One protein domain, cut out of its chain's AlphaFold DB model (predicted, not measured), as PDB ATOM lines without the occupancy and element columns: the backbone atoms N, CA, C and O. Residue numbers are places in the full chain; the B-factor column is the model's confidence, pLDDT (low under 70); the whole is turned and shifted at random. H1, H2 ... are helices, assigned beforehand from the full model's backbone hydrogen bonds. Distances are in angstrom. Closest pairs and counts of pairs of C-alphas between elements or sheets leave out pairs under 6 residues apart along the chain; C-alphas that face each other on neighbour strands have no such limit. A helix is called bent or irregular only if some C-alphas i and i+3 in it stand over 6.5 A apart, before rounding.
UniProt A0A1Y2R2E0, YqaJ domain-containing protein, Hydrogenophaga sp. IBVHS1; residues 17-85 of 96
ATOM      1  N   GLY A  17     121.726 139.473 170.434       86.69
ATOM      2  CA  GLY A  17     122.973 139.534 171.200       86.69
ATOM      3  C   GLY A  17     124.250 139.320 170.381       86.69
ATOM      4  O   GLY A  17     125.334 139.499 170.933       86.69
ATOM      5  N   SER A  18     124.160 138.999 169.085       90.94
ATOM      6  CA  SER A  18     125.348 138.896 168.233       90.94
ATOM      7  C   SER A  18     125.997 140.267 167.976       90.94
ATOM      8  O   SER A  18     125.320 141.301 168.065       90.94
ATOM      9  N   PRO A  19     127.297 140.317 167.622       92.00
ATOM     10  CA  PRO A  19     127.961 141.563 167.240       92.00
ATOM     11  C   PRO A  19     127.259 142.300 166.091       92.00
ATOM     12  O   PRO A  19     127.129 143.523 166.132       92.00
ATOM     13  N   GLU A  20     126.750 141.571 165.098       93.50
ATOM     14  CA  GLU A  20     126.022 142.124 163.950       93.50
ATOM     15  C   GLU A  20     124.692 142.739 164.388       93.50
ATOM     16  O   GLU A  20     124.336 143.834 163.953       93.50
ATOM     17  N   TRP A  21     123.979 142.075 165.300       93.19
ATOM     18  CA  TRP A  21     122.750 142.604 165.882       93.19
ATOM     19  C   TRP A  21     123.009 143.866 166.717       93.19
ATOM     20  O   TRP A  21     122.255 144.837 166.625       93.19
ATOM     21  N   LEU A  22     124.095 143.897 167.494       90.62
ATOM     22  CA  LEU A  22     124.502 145.080 168.260       90.62
ATOM     23  C   LEU A  22     124.875 146.251 167.341       90.62
ATOM     24  O   LEU A  22     124.434 147.378 167.579       90.62
ATOM     25  N   ALA A  23     125.629 145.989 166.271       91.81
ATOM     26  CA  ALA A  23     125.989 146.992 165.271       91.81
ATOM     27  C   ALA A  23     124.749 147.540 164.546       91.81
ATOM     28  O   ALA A  23     124.588 148.757 164.431       91.81
ATOM     29  N   TYR A  24     123.831 146.659 164.137       92.62
ATOM     30  CA  TYR A  24     122.548 147.042 163.549       92.62
ATOM     31  C   TYR A  24     121.764 147.962 164.494       92.62
ATOM     32  O   TYR A  24     121.369 149.065 164.119       92.62
ATOM     33  N   ARG A  25     121.609 147.565 165.762       92.12
ATOM     34  CA  ARG A  25     120.899 148.356 166.778       92.12
ATOM     35  C   ARG A  25     121.541 149.704 167.071       92.12
ATOM     36  O   ARG A  25     120.823 150.634 167.447       92.12
ATOM     37  N   LEU A  26     122.859 149.829 166.938       91.62
ATOM     38  CA  LEU A  26     123.553 151.096 167.154       91.62
ATOM     39  C   LEU A  26     123.109 152.151 166.130       91.62
ATOM     40  O   LEU A  26     122.877 153.297 166.509       91.62
ATOM     41  N   ALA A  27     122.899 151.740 164.877       90.38
ATOM     42  CA  ALA A  27     122.462 152.605 163.780       90.38
ATOM     43  C   ALA A  27     120.951 152.916 163.778       90.38
ATOM     44  O   ALA A  27     120.491 153.750 162.996       90.38
ATOM     45  N   LYS A  28     120.160 152.256 164.633       91.50
ATOM     46  CA  LYS A  28     118.697 152.407 164.703       91.50
ATOM     47  C   LYS A  28     118.248 153.109 165.985       91.50
ATOM     48  O   LYS A  28     119.013 153.279 166.933       91.50
ATOM     49  N   ARG A  29     116.977 153.514 166.017       90.94
ATOM     50  CA  ARG A  29     116.293 154.034 167.212       90.94
ATOM     51  C   ARG A  29     115.514 152.885 167.845       90.94
ATOM     52  O   ARG A  29     114.532 152.436 167.263       90.94
ATOM     53  N   ASN A  30     115.964 152.381 168.992       92.06
ATOM     54  CA  ASN A  30     115.352 151.204 169.614       92.06
ATOM     55  C   ASN A  30     114.287 151.600 170.644       92.06
ATOM     56  O   ASN A  30     114.421 152.613 171.328       92.06
ATOM     57  N   ALA A  31     113.277 150.749 170.836       93.00
ATOM     58  CA  ALA A  31     112.195 150.990 171.796       93.00
ATOM     59  C   ALA A  31     112.695 151.199 173.240       93.00
ATOM     60  O   ALA A  31     112.220 152.079 173.953       93.00
ATOM     61  N   SER A  32     113.712 150.441 173.665       91.44
ATOM     62  CA  SER A  32     114.296 150.567 175.009       91.44
ATOM     63  C   SER A  32     114.961 151.926 175.268       91.44
ATOM     64  O   SER A  32     115.222 152.277 176.413       91.44
ATOM     65  N   GLU A  33     115.262 152.690 174.218       95.00
ATOM     66  CA  GLU A  33     115.934 153.988 174.306       95.00
ATOM     67  C   GLU A  33     114.935 155.146 174.389       95.00
ATOM     68  O   GLU A  33     115.316 156.251 174.773       95.00
ATOM     69  N   SER A  34     113.655 154.913 174.078       96.31
ATOM     70  CA  SER A  34     112.629 155.959 174.022       96.31
ATOM     71  C   SER A  34     112.504 156.727 175.338       96.31
ATOM     72  O   SER A  34     112.449 157.953 175.324       96.31
ATOM     73  N   ALA A  35     112.547 156.040 176.484       97.31
ATOM     74  CA  ALA A  35     112.508 156.705 177.787       97.31
ATOM     75  C   ALA A  35     113.727 157.618 178.016       97.31
ATOM     76  O   ALA A  35     113.583 158.696 178.587       97.31
ATOM     77  N   ALA A  36     114.917 157.222 177.550       97.12
ATOM     78  CA  ALA A  36     116.121 158.046 177.648       97.12
ATOM     79  C   ALA A  36     116.059 159.251 176.700       97.12
ATOM     80  O   ALA A  36     116.404 160.351 177.114       97.12
ATOM     81  N   VAL A  37     115.555 159.077 175.469       96.56
ATOM     82  CA  VAL A  37     115.312 160.182 174.519       96.56
ATOM     83  C   VAL A  37     114.360 161.222 175.111       96.56
ATOM     84  O   VAL A  37     114.606 162.418 174.986       96.56
ATOM     85  N   LEU A  38     113.299 160.772 175.782       97.12
ATOM     86  CA  LEU A  38     112.301 161.639 176.413       97.12
ATOM     87  C   LEU A  38     112.754 162.217 177.766       97.12
ATOM     88  O   LEU A  38     112.013 162.985 178.369       97.12
ATOM     89  N   GLY A  39     113.938 161.846 178.268       97.38
ATOM     90  CA  GLY A  39     114.421 162.283 179.582       97.38
ATOM     91  C   GLY A  39     113.647 161.696 180.771       97.38
ATOM     92  O   GLY A  39     113.730 162.226 181.872       97.38
ATOM     93  N   LEU A  40     112.900 160.609 180.558       97.88
ATOM     94  CA  LEU A  40     112.076 159.933 181.569       97.88
ATOM     95  C   LEU A  40     112.774 158.720 182.198       97.88
ATOM     96  O   LEU A  40     112.271 158.140 183.157       97.88
ATOM     97  N   SER A  41     113.904 158.290 181.636       96.88
ATOM     98  CA  SER A  41     114.638 157.129 182.131       96.88
ATOM     99  C   SER A  41     115.410 157.467 183.413       96.88
ATOM    100  O   SER A  41     116.267 158.352 183.382       96.88
ATOM    101  N   PRO A  42     115.208 156.727 184.520       96.19
ATOM    102  CA  PRO A  42     116.035 156.863 185.718       96.19
ATOM    103  C   PRO A  42     117.443 156.263 185.558       96.19
ATOM    104  O   PRO A  42     118.292 156.475 186.418       96.19
ATOM    105  N   TRP A  43     117.710 155.515 184.480       94.19
ATOM    106  CA  TRP A  43     118.988 154.816 184.271       94.19
ATOM    107  C   TRP A  43     119.896 155.474 183.229       94.19
ATOM    108  O   TRP A  43     121.083 155.163 183.175       94.19
ATOM    109  N   MET A  44     119.353 156.332 182.359       95.56
ATOM    110  CA  MET A  44     120.104 156.899 181.238       95.56
ATOM    111  C   MET A  44     119.543 158.251 180.807       95.56
ATOM    112  O   MET A  44     118.375 158.368 180.448       95.56
ATOM    113  N   THR A  45     120.406 159.260 180.767       97.19
ATOM    114  CA  THR A  45     120.079 160.599 180.258       97.19
ATOM    115  C   THR A  45     120.117 160.656 178.721       97.19
ATOM    116  O   THR A  45     120.834 159.862 178.099       97.19
ATOM    117  N   PRO A  46     119.447 161.643 178.085       97.75
ATOM    118  CA  PRO A  46     119.567 161.866 176.642       97.75
ATOM    119  C   PRO A  46     121.023 162.037 176.177       97.75
ATOM    120  O   PRO A  46     121.410 161.531 175.124       97.75
ATOM    121  N   TYR A  47     121.856 162.711 176.979       97.50
ATOM    122  CA  TYR A  47     123.268 162.928 176.660       97.50
ATOM    123  C   TYR A  47     124.089 161.633 176.701       97.50
ATOM    124  O   TYR A  47     124.870 161.371 175.788       97.50
ATOM    125  N   GLN A  48     123.883 160.781 177.710       96.56
ATOM    126  CA  GLN A  48     124.538 159.467 177.771       96.56
ATOM    127  C   GLN A  48     124.140 158.583 176.585       96.56
ATOM    128  O   GLN A  48     125.002 157.936 175.990       96.56
ATOM    129  N   LEU A  49     122.861 158.600 176.191       96.12
ATOM    130  CA  LEU A  49     122.411 157.899 174.991       96.12
ATOM    131  C   LEU A  49     123.111 158.434 173.732       96.12
ATOM    132  O   LEU A  49     123.565 157.644 172.906       96.12
ATOM    133  N   TRP A  50     123.246 159.756 173.589       95.88
ATOM    134  CA  TRP A  50     123.979 160.368 172.476       95.88
ATOM    135  C   TRP A  50     125.458 159.949 172.439       95.88
ATOM    136  O   TRP A  50     125.983 159.633 171.368       95.88
ATOM    137  N   LEU A  51     126.130 159.880 173.593       96.81
ATOM    138  CA  LEU A  51     127.508 159.387 173.668       96.81
ATOM    139  C   LEU A  51     127.616 157.943 173.161       96.81
ATOM    140  O   LEU A  51     128.514 157.645 172.377       96.81
ATOM    141  N   ILE A  52     126.676 157.075 173.548       94.75
ATOM    142  CA  ILE A  52     126.630 155.683 173.081       94.75
ATOM    143  C   ILE A  52     126.391 155.626 171.570       94.75
ATOM    144  O   ILE A  52     127.180 155.034 170.837       94.75
ATOM    145  N   LYS A  53     125.344 156.296 171.076       94.56
ATOM    146  CA  LYS A  53     124.946 156.270 169.657       94.56
ATOM    147  C   LYS A  53     125.989 156.836 168.708       94.56
ATOM    148  O   LYS A  53     125.990 156.498 167.531       94.56
ATOM    149  N   THR A  54     126.876 157.682 169.214       94.38
ATOM    150  CA  THR A  54     127.948 158.276 168.420       94.38
ATOM    151  C   THR A  54     129.315 157.630 168.655       94.38
ATOM    152  O   THR A  54     130.327 158.187 168.231       94.38
ATOM    153  N   GLY A  55     129.360 156.476 169.333       92.69
ATOM    154  CA  GLY A  55     130.588 155.708 169.559       92.69
ATOM    155  C   GLY A  55     131.575 156.352 170.538       92.69
ATOM    156  O   GLY A  55     132.726 155.937 170.607       92.69
ATOM    157  N   ARG A  56     131.148 157.367 171.297       96.06
ATOM    158  CA  ARG A  56     131.970 158.064 172.305       96.06
ATOM    159  C   ARG A  56     131.954 157.367 173.661       96.06
ATOM    160  O   ARG A  56     132.761 157.686 174.527       96.06
ATOM    161  N   HIS A  57     131.015 156.450 173.859       93.94
ATOM    162  CA  HIS A  57     130.904 155.650 175.065       93.94
ATOM    163  C   HIS A  57     130.400 154.250 174.724       93.94
ATOM    164  O   HIS A  57     129.536 154.088 173.867       93.94
ATOM    165  N   GLN A  58     130.917 153.241 175.419       88.94
ATOM    166  CA  GLN A  58     130.453 151.866 175.290       88.94
ATOM    167  C   GLN A  58     129.646 151.493 176.531       88.94
ATOM    168  O   GLN A  58     130.132 151.614 177.654       88.94
ATOM    169  N   SER A  59     128.413 151.027 176.336       86.19
ATOM    170  CA  SER A  59     127.600 150.512 177.437       86.19
ATOM    171  C   SER A  59     128.141 149.169 177.925       86.19
ATOM    172  O   SER A  59     128.372 148.270 177.116       86.19
ATOM    173  N   VAL A  60     128.264 149.013 179.241       88.75
ATOM    174  CA  VAL A  60     128.646 147.750 179.887       88.75
ATOM    175  C   VAL A  60     127.394 147.041 180.399       88.75
ATOM    176  O   VAL A  60     126.502 147.674 180.966       88.75
ATOM    177  N   ALA A  61     127.320 145.723 180.203       89.88
ATOM    178  CA  ALA A  61     126.229 144.916 180.730       89.88
ATOM    179  C   ALA A  61     126.279 144.884 182.266       89.88
ATOM    180  O   ALA A  61     127.304 144.563 182.866       89.88
ATOM    181  N   THR A  62     125.158 145.208 182.908       94.50
ATOM    182  CA  THR A  62     125.012 145.055 184.361       94.50
ATOM    183  C   THR A  62     124.657 143.611 184.718       94.50
ATOM    184  O   THR A  62     124.143 142.865 183.883       94.50
ATOM    185  N   ALA A  63     124.843 143.218 185.981       97.06
ATOM    186  CA  ALA A  63     124.437 141.891 186.457       97.06
ATOM    187  C   ALA A  63     122.934 141.614 186.244       97.06
ATOM    188  O   ALA A  63     122.547 140.496 185.912       97.06
ATOM    189  N   ALA A  64     122.085 142.640 186.379       95.94
ATOM    190  CA  ALA A  64     120.653 142.523 186.118       95.94
ATOM    191  C   ALA A  64     120.357 142.259 184.631       95.94
ATOM    192  O   ALA A  64     119.510 141.424 184.321       95.94
ATOM    193  N   MET A  65     121.078 142.927 183.722       94.44
ATOM    194  CA  MET A  65     120.969 142.680 182.280       94.44
ATOM    195  C   MET A  65     121.425 141.264 181.924       94.44
ATOM    196  O   MET A  65     120.707 140.573 181.210       94.44
ATOM    197  N   GLN A  66     122.563 140.814 182.467       95.62
ATOM    198  CA  GLN A  66     123.073 139.462 182.221       95.62
ATOM    199  C   GLN A  66     122.083 138.396 182.696       95.62
ATOM    200  O   GLN A  66     121.698 137.527 181.923       95.62
ATOM    201  N   ARG A  67     121.573 138.529 183.927       97.81
ATOM    202  CA  ARG A  67     120.537 137.633 184.454       97.81
ATOM    203  C   ARG A  67     119.287 137.612 183.568       97.81
ATOM    204  O   ARG A  67     118.666 136.565 183.425       97.81
ATOM    205  N   GLY A  68     118.894 138.758 183.011       96.25
ATOM    206  CA  GLY A  68     117.787 138.847 182.058       96.25
ATOM    207  C   GLY A  68     118.043 138.009 180.805       96.25
ATOM    208  O   GLY A  68     117.204 137.183 180.460       96.25
ATOM    209  N   THR A  69     119.218 138.169 180.191       94.50
ATOM    210  CA  THR A  69     119.655 137.375 179.032       94.50
ATOM    211  C   THR A  69     119.636 135.877 179.333       94.50
ATOM    212  O   THR A  69     119.087 135.104 178.552       94.50
ATOM    213  N   ASP A  70     120.177 135.467 180.483       96.50
ATOM    214  CA  ASP A  70     120.276 134.055 180.865       96.50
ATOM    215  C   ASP A  70     118.892 133.420 181.098       96.50
ATOM    216  O   ASP A  70     118.677 132.243 180.806       96.50
ATOM    217  N   LEU A  71     117.937 134.197 181.621       98.00
ATOM    218  CA  LEU A  71     116.585 133.729 181.938       98.00
ATOM    219  C   LEU A  71     115.597 133.834 180.774       98.00
ATOM    220  O   LEU A  71     114.546 133.191 180.831       98.00
ATOM    221  N   GLU A  72     115.898 134.610 179.731       96.94
ATOM    222  CA  GLU A  72     114.985 134.837 178.606       96.94
ATOM    223  C   GLU A  72     114.510 133.527 177.939       96.94
ATOM    224  O   GLU A  72     113.298 133.383 177.748       96.94
ATOM    225  N   PRO A  73     115.374 132.524 177.656       95.75
ATOM    226  CA  PRO A  73     114.926 131.266 177.052       95.75
ATOM    227  C   PRO A  73     113.945 130.490 177.937       95.75
ATOM    228  O   PRO A  73     112.965 129.931 177.443       95.75
ATOM    229  N   LEU A  74     114.178 130.479 179.255       97.94
ATOM    230  CA  LEU A  74     113.289 129.822 180.213       97.94
ATOM    231  C   LEU A  74     111.944 130.550 180.304       97.94
ATOM    232  O   LEU A  74     110.900 129.903 180.276       97.94
ATOM    233  N   ALA A  75     111.970 131.881 180.395       97.75
ATOM    234  CA  ALA A  75     110.764 132.699 180.448       97.75
ATOM    235  C   ALA A  75     109.906 132.518 179.187       97.75
ATOM    236  O   ALA A  75     108.694 132.336 179.294       97.75
ATOM    237  N   ARG A  76     110.541 132.498 178.006       97.44
ATOM    238  CA  ARG A  76     109.873 132.233 176.728       97.44
ATOM    239  C   ARG A  76     109.200 130.865 176.727       97.44
ATOM    240  O   ARG A  76     108.001 130.805 176.497       97.44
ATOM    241  N   ARG A  77     109.930 129.799 177.078       97.88
ATOM    242  CA  ARG A  77     109.378 128.435 177.136       97.88
ATOM    243  C   ARG A  77     108.138 128.360 178.030       97.88
ATOM    244  O   ARG A  77     107.121 127.814 177.623       97.88
ATOM    245  N   VAL A  78     108.207 128.931 179.234       98.38
ATOM    246  CA  VAL A  78     107.073 128.923 180.175       98.38
ATOM    247  C   VAL A  78     105.878 129.701 179.615       98.38
ATOM    248  O   VAL A  78     104.742 129.259 179.764       98.38
ATOM    249  N   TYR A  79     106.111 130.834 178.950       98.44
ATOM    250  CA  TYR A  79     105.045 131.601 178.302       98.44
ATOM    251  C   TYR A  79     104.371 130.812 177.170       98.44
ATOM    252  O   TYR A  79     103.143 130.780 177.084       98.44
ATOM    253  N   GLU A  80     105.156 130.153 176.318       98.44
ATOM    254  CA  GLU A  80     104.642 129.318 175.225       98.44
ATOM    255  C   GLU A  80     103.823 128.135 175.768       98.44
ATOM    256  O   GLU A  80     102.719 127.884 175.293       98.44
ATOM    257  N   GLU A  81     104.296 127.468 176.827       98.38
ATOM    258  CA  GLU A  81     103.571 126.382 177.506       98.38
ATOM    259  C   GLU A  81     102.233 126.844 178.102       98.38
ATOM    260  O   GLU A  81     101.239 126.124 178.027       98.38
ATOM    261  N   GLN A  82     102.187 128.046 178.685       98.56
ATOM    262  CA  GLN A  82     100.975 128.584 179.314       98.56
ATOM    263  C   GLN A  82      99.940 129.092 178.308       98.56
ATOM    264  O   GLN A  82      98.742 129.036 178.580       98.56
ATOM    265  N   THR A  83     100.391 129.631 177.176       98.31
ATOM    266  CA  THR A  83      99.516 130.316 176.212       98.31
ATOM    267  C   THR A  83      99.211 129.486 174.971       98.31
ATOM    268  O   THR A  83      98.243 129.779 174.272       98.31
ATOM    269  N   GLY A  84     100.031 128.479 174.666       97.94
ATOM    270  CA  GLY A  84      99.993 127.747 173.399       97.94
ATOM    271  C   GLY A  84     100.462 128.570 172.191       97.94
ATOM    272  O   GLY A  84     100.354 128.102 171.058       97.94
ATOM    273  N   LEU A  85     100.959 129.794 172.404       97.69
ATOM    274  CA  LEU A  85     101.510 130.644 171.352       97.69
ATOM    275  C   LEU A  85     102.979 130.299 171.112       97.69
ATOM    276  O   LEU A  85     103.700 129.980 172.049       97.69
TER     277      LEU A  85
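Overview. This is residues 17 to 85 of the 96 residues of the protein "YqaJ domain-containing protein" of Hydrogenophaga sp. IBVHS1 (UniProt A0A1Y2R2E0). A long, bent helix, H4, sticks out as an arm from a small head, where the short helices H2 and H3 pack on each other and the last part of H1 comes near H3. Residues 18 to 24, mostly in H1, stick out too. The printed part has 69 residues with four named helices, H1, H2, H3 and H4 along the chain, and no named strand; its class is all helix. It is loose, with a radius of gyration of the C-alphas of 14.9 A, and only just elongated, spanning 42 by 27 by 23 A.

Arrangement. H4, residues 63 to 83, was assigned as one helix by its hydrogen bonds but is bent: C-alphas 70 and 73 are 7.1 A apart. Its arms, H4a, residues 63 to 70, and H4b, residues 73 to 83, stand at a steep tilt of 59 degrees. Both arms are apart from H1, residues 19 to 27, H2, residues 31 to 37, and H3, residues 46 to 53. H2 and H3 touch, running opposite ways at a steep tilt of 48 degrees; their closest C-alphas, of Val 37 and Pro 46, are 5.0 A apart. H1 and H3 are close but not clearly touching, with the closest C-alphas, of Leu 26 and Lys 53, 5.9 A apart. H1 and H2 are apart. Every O i to N i+4 pair is within hydrogen-bond range in H1, H3, H4a and H4b; in H2 1 of 3 is, beside 3 of 4 O i to N i+3 pairs.

Along the chain. H4a begins at C-alpha 63 (124.437, 141.891, 186.457) and measures 10.5 A; H4b measures 15.5 A and ends at C-alpha 83 (99.516, 130.316, 176.212). H1 begins at C-alpha 19 (127.961, 141.563, 167.240) and measures 12.8 A, H2 10.1 A and H3 10.4 A. H2 is irregular, but only just: C-alphas 32 and 35 are 7.0 A apart.

Size, cuts and confidence. The two C-alphas farthest apart, of Arg 56 and Gly 84, are 44.1 A apart. The printed part has no cut. The link H1 to H2 is tight, and the links H2 to H3 and H3 to H4 are short. The mean pLDDT of the printed part is 94.9, and no printed residue is under 70.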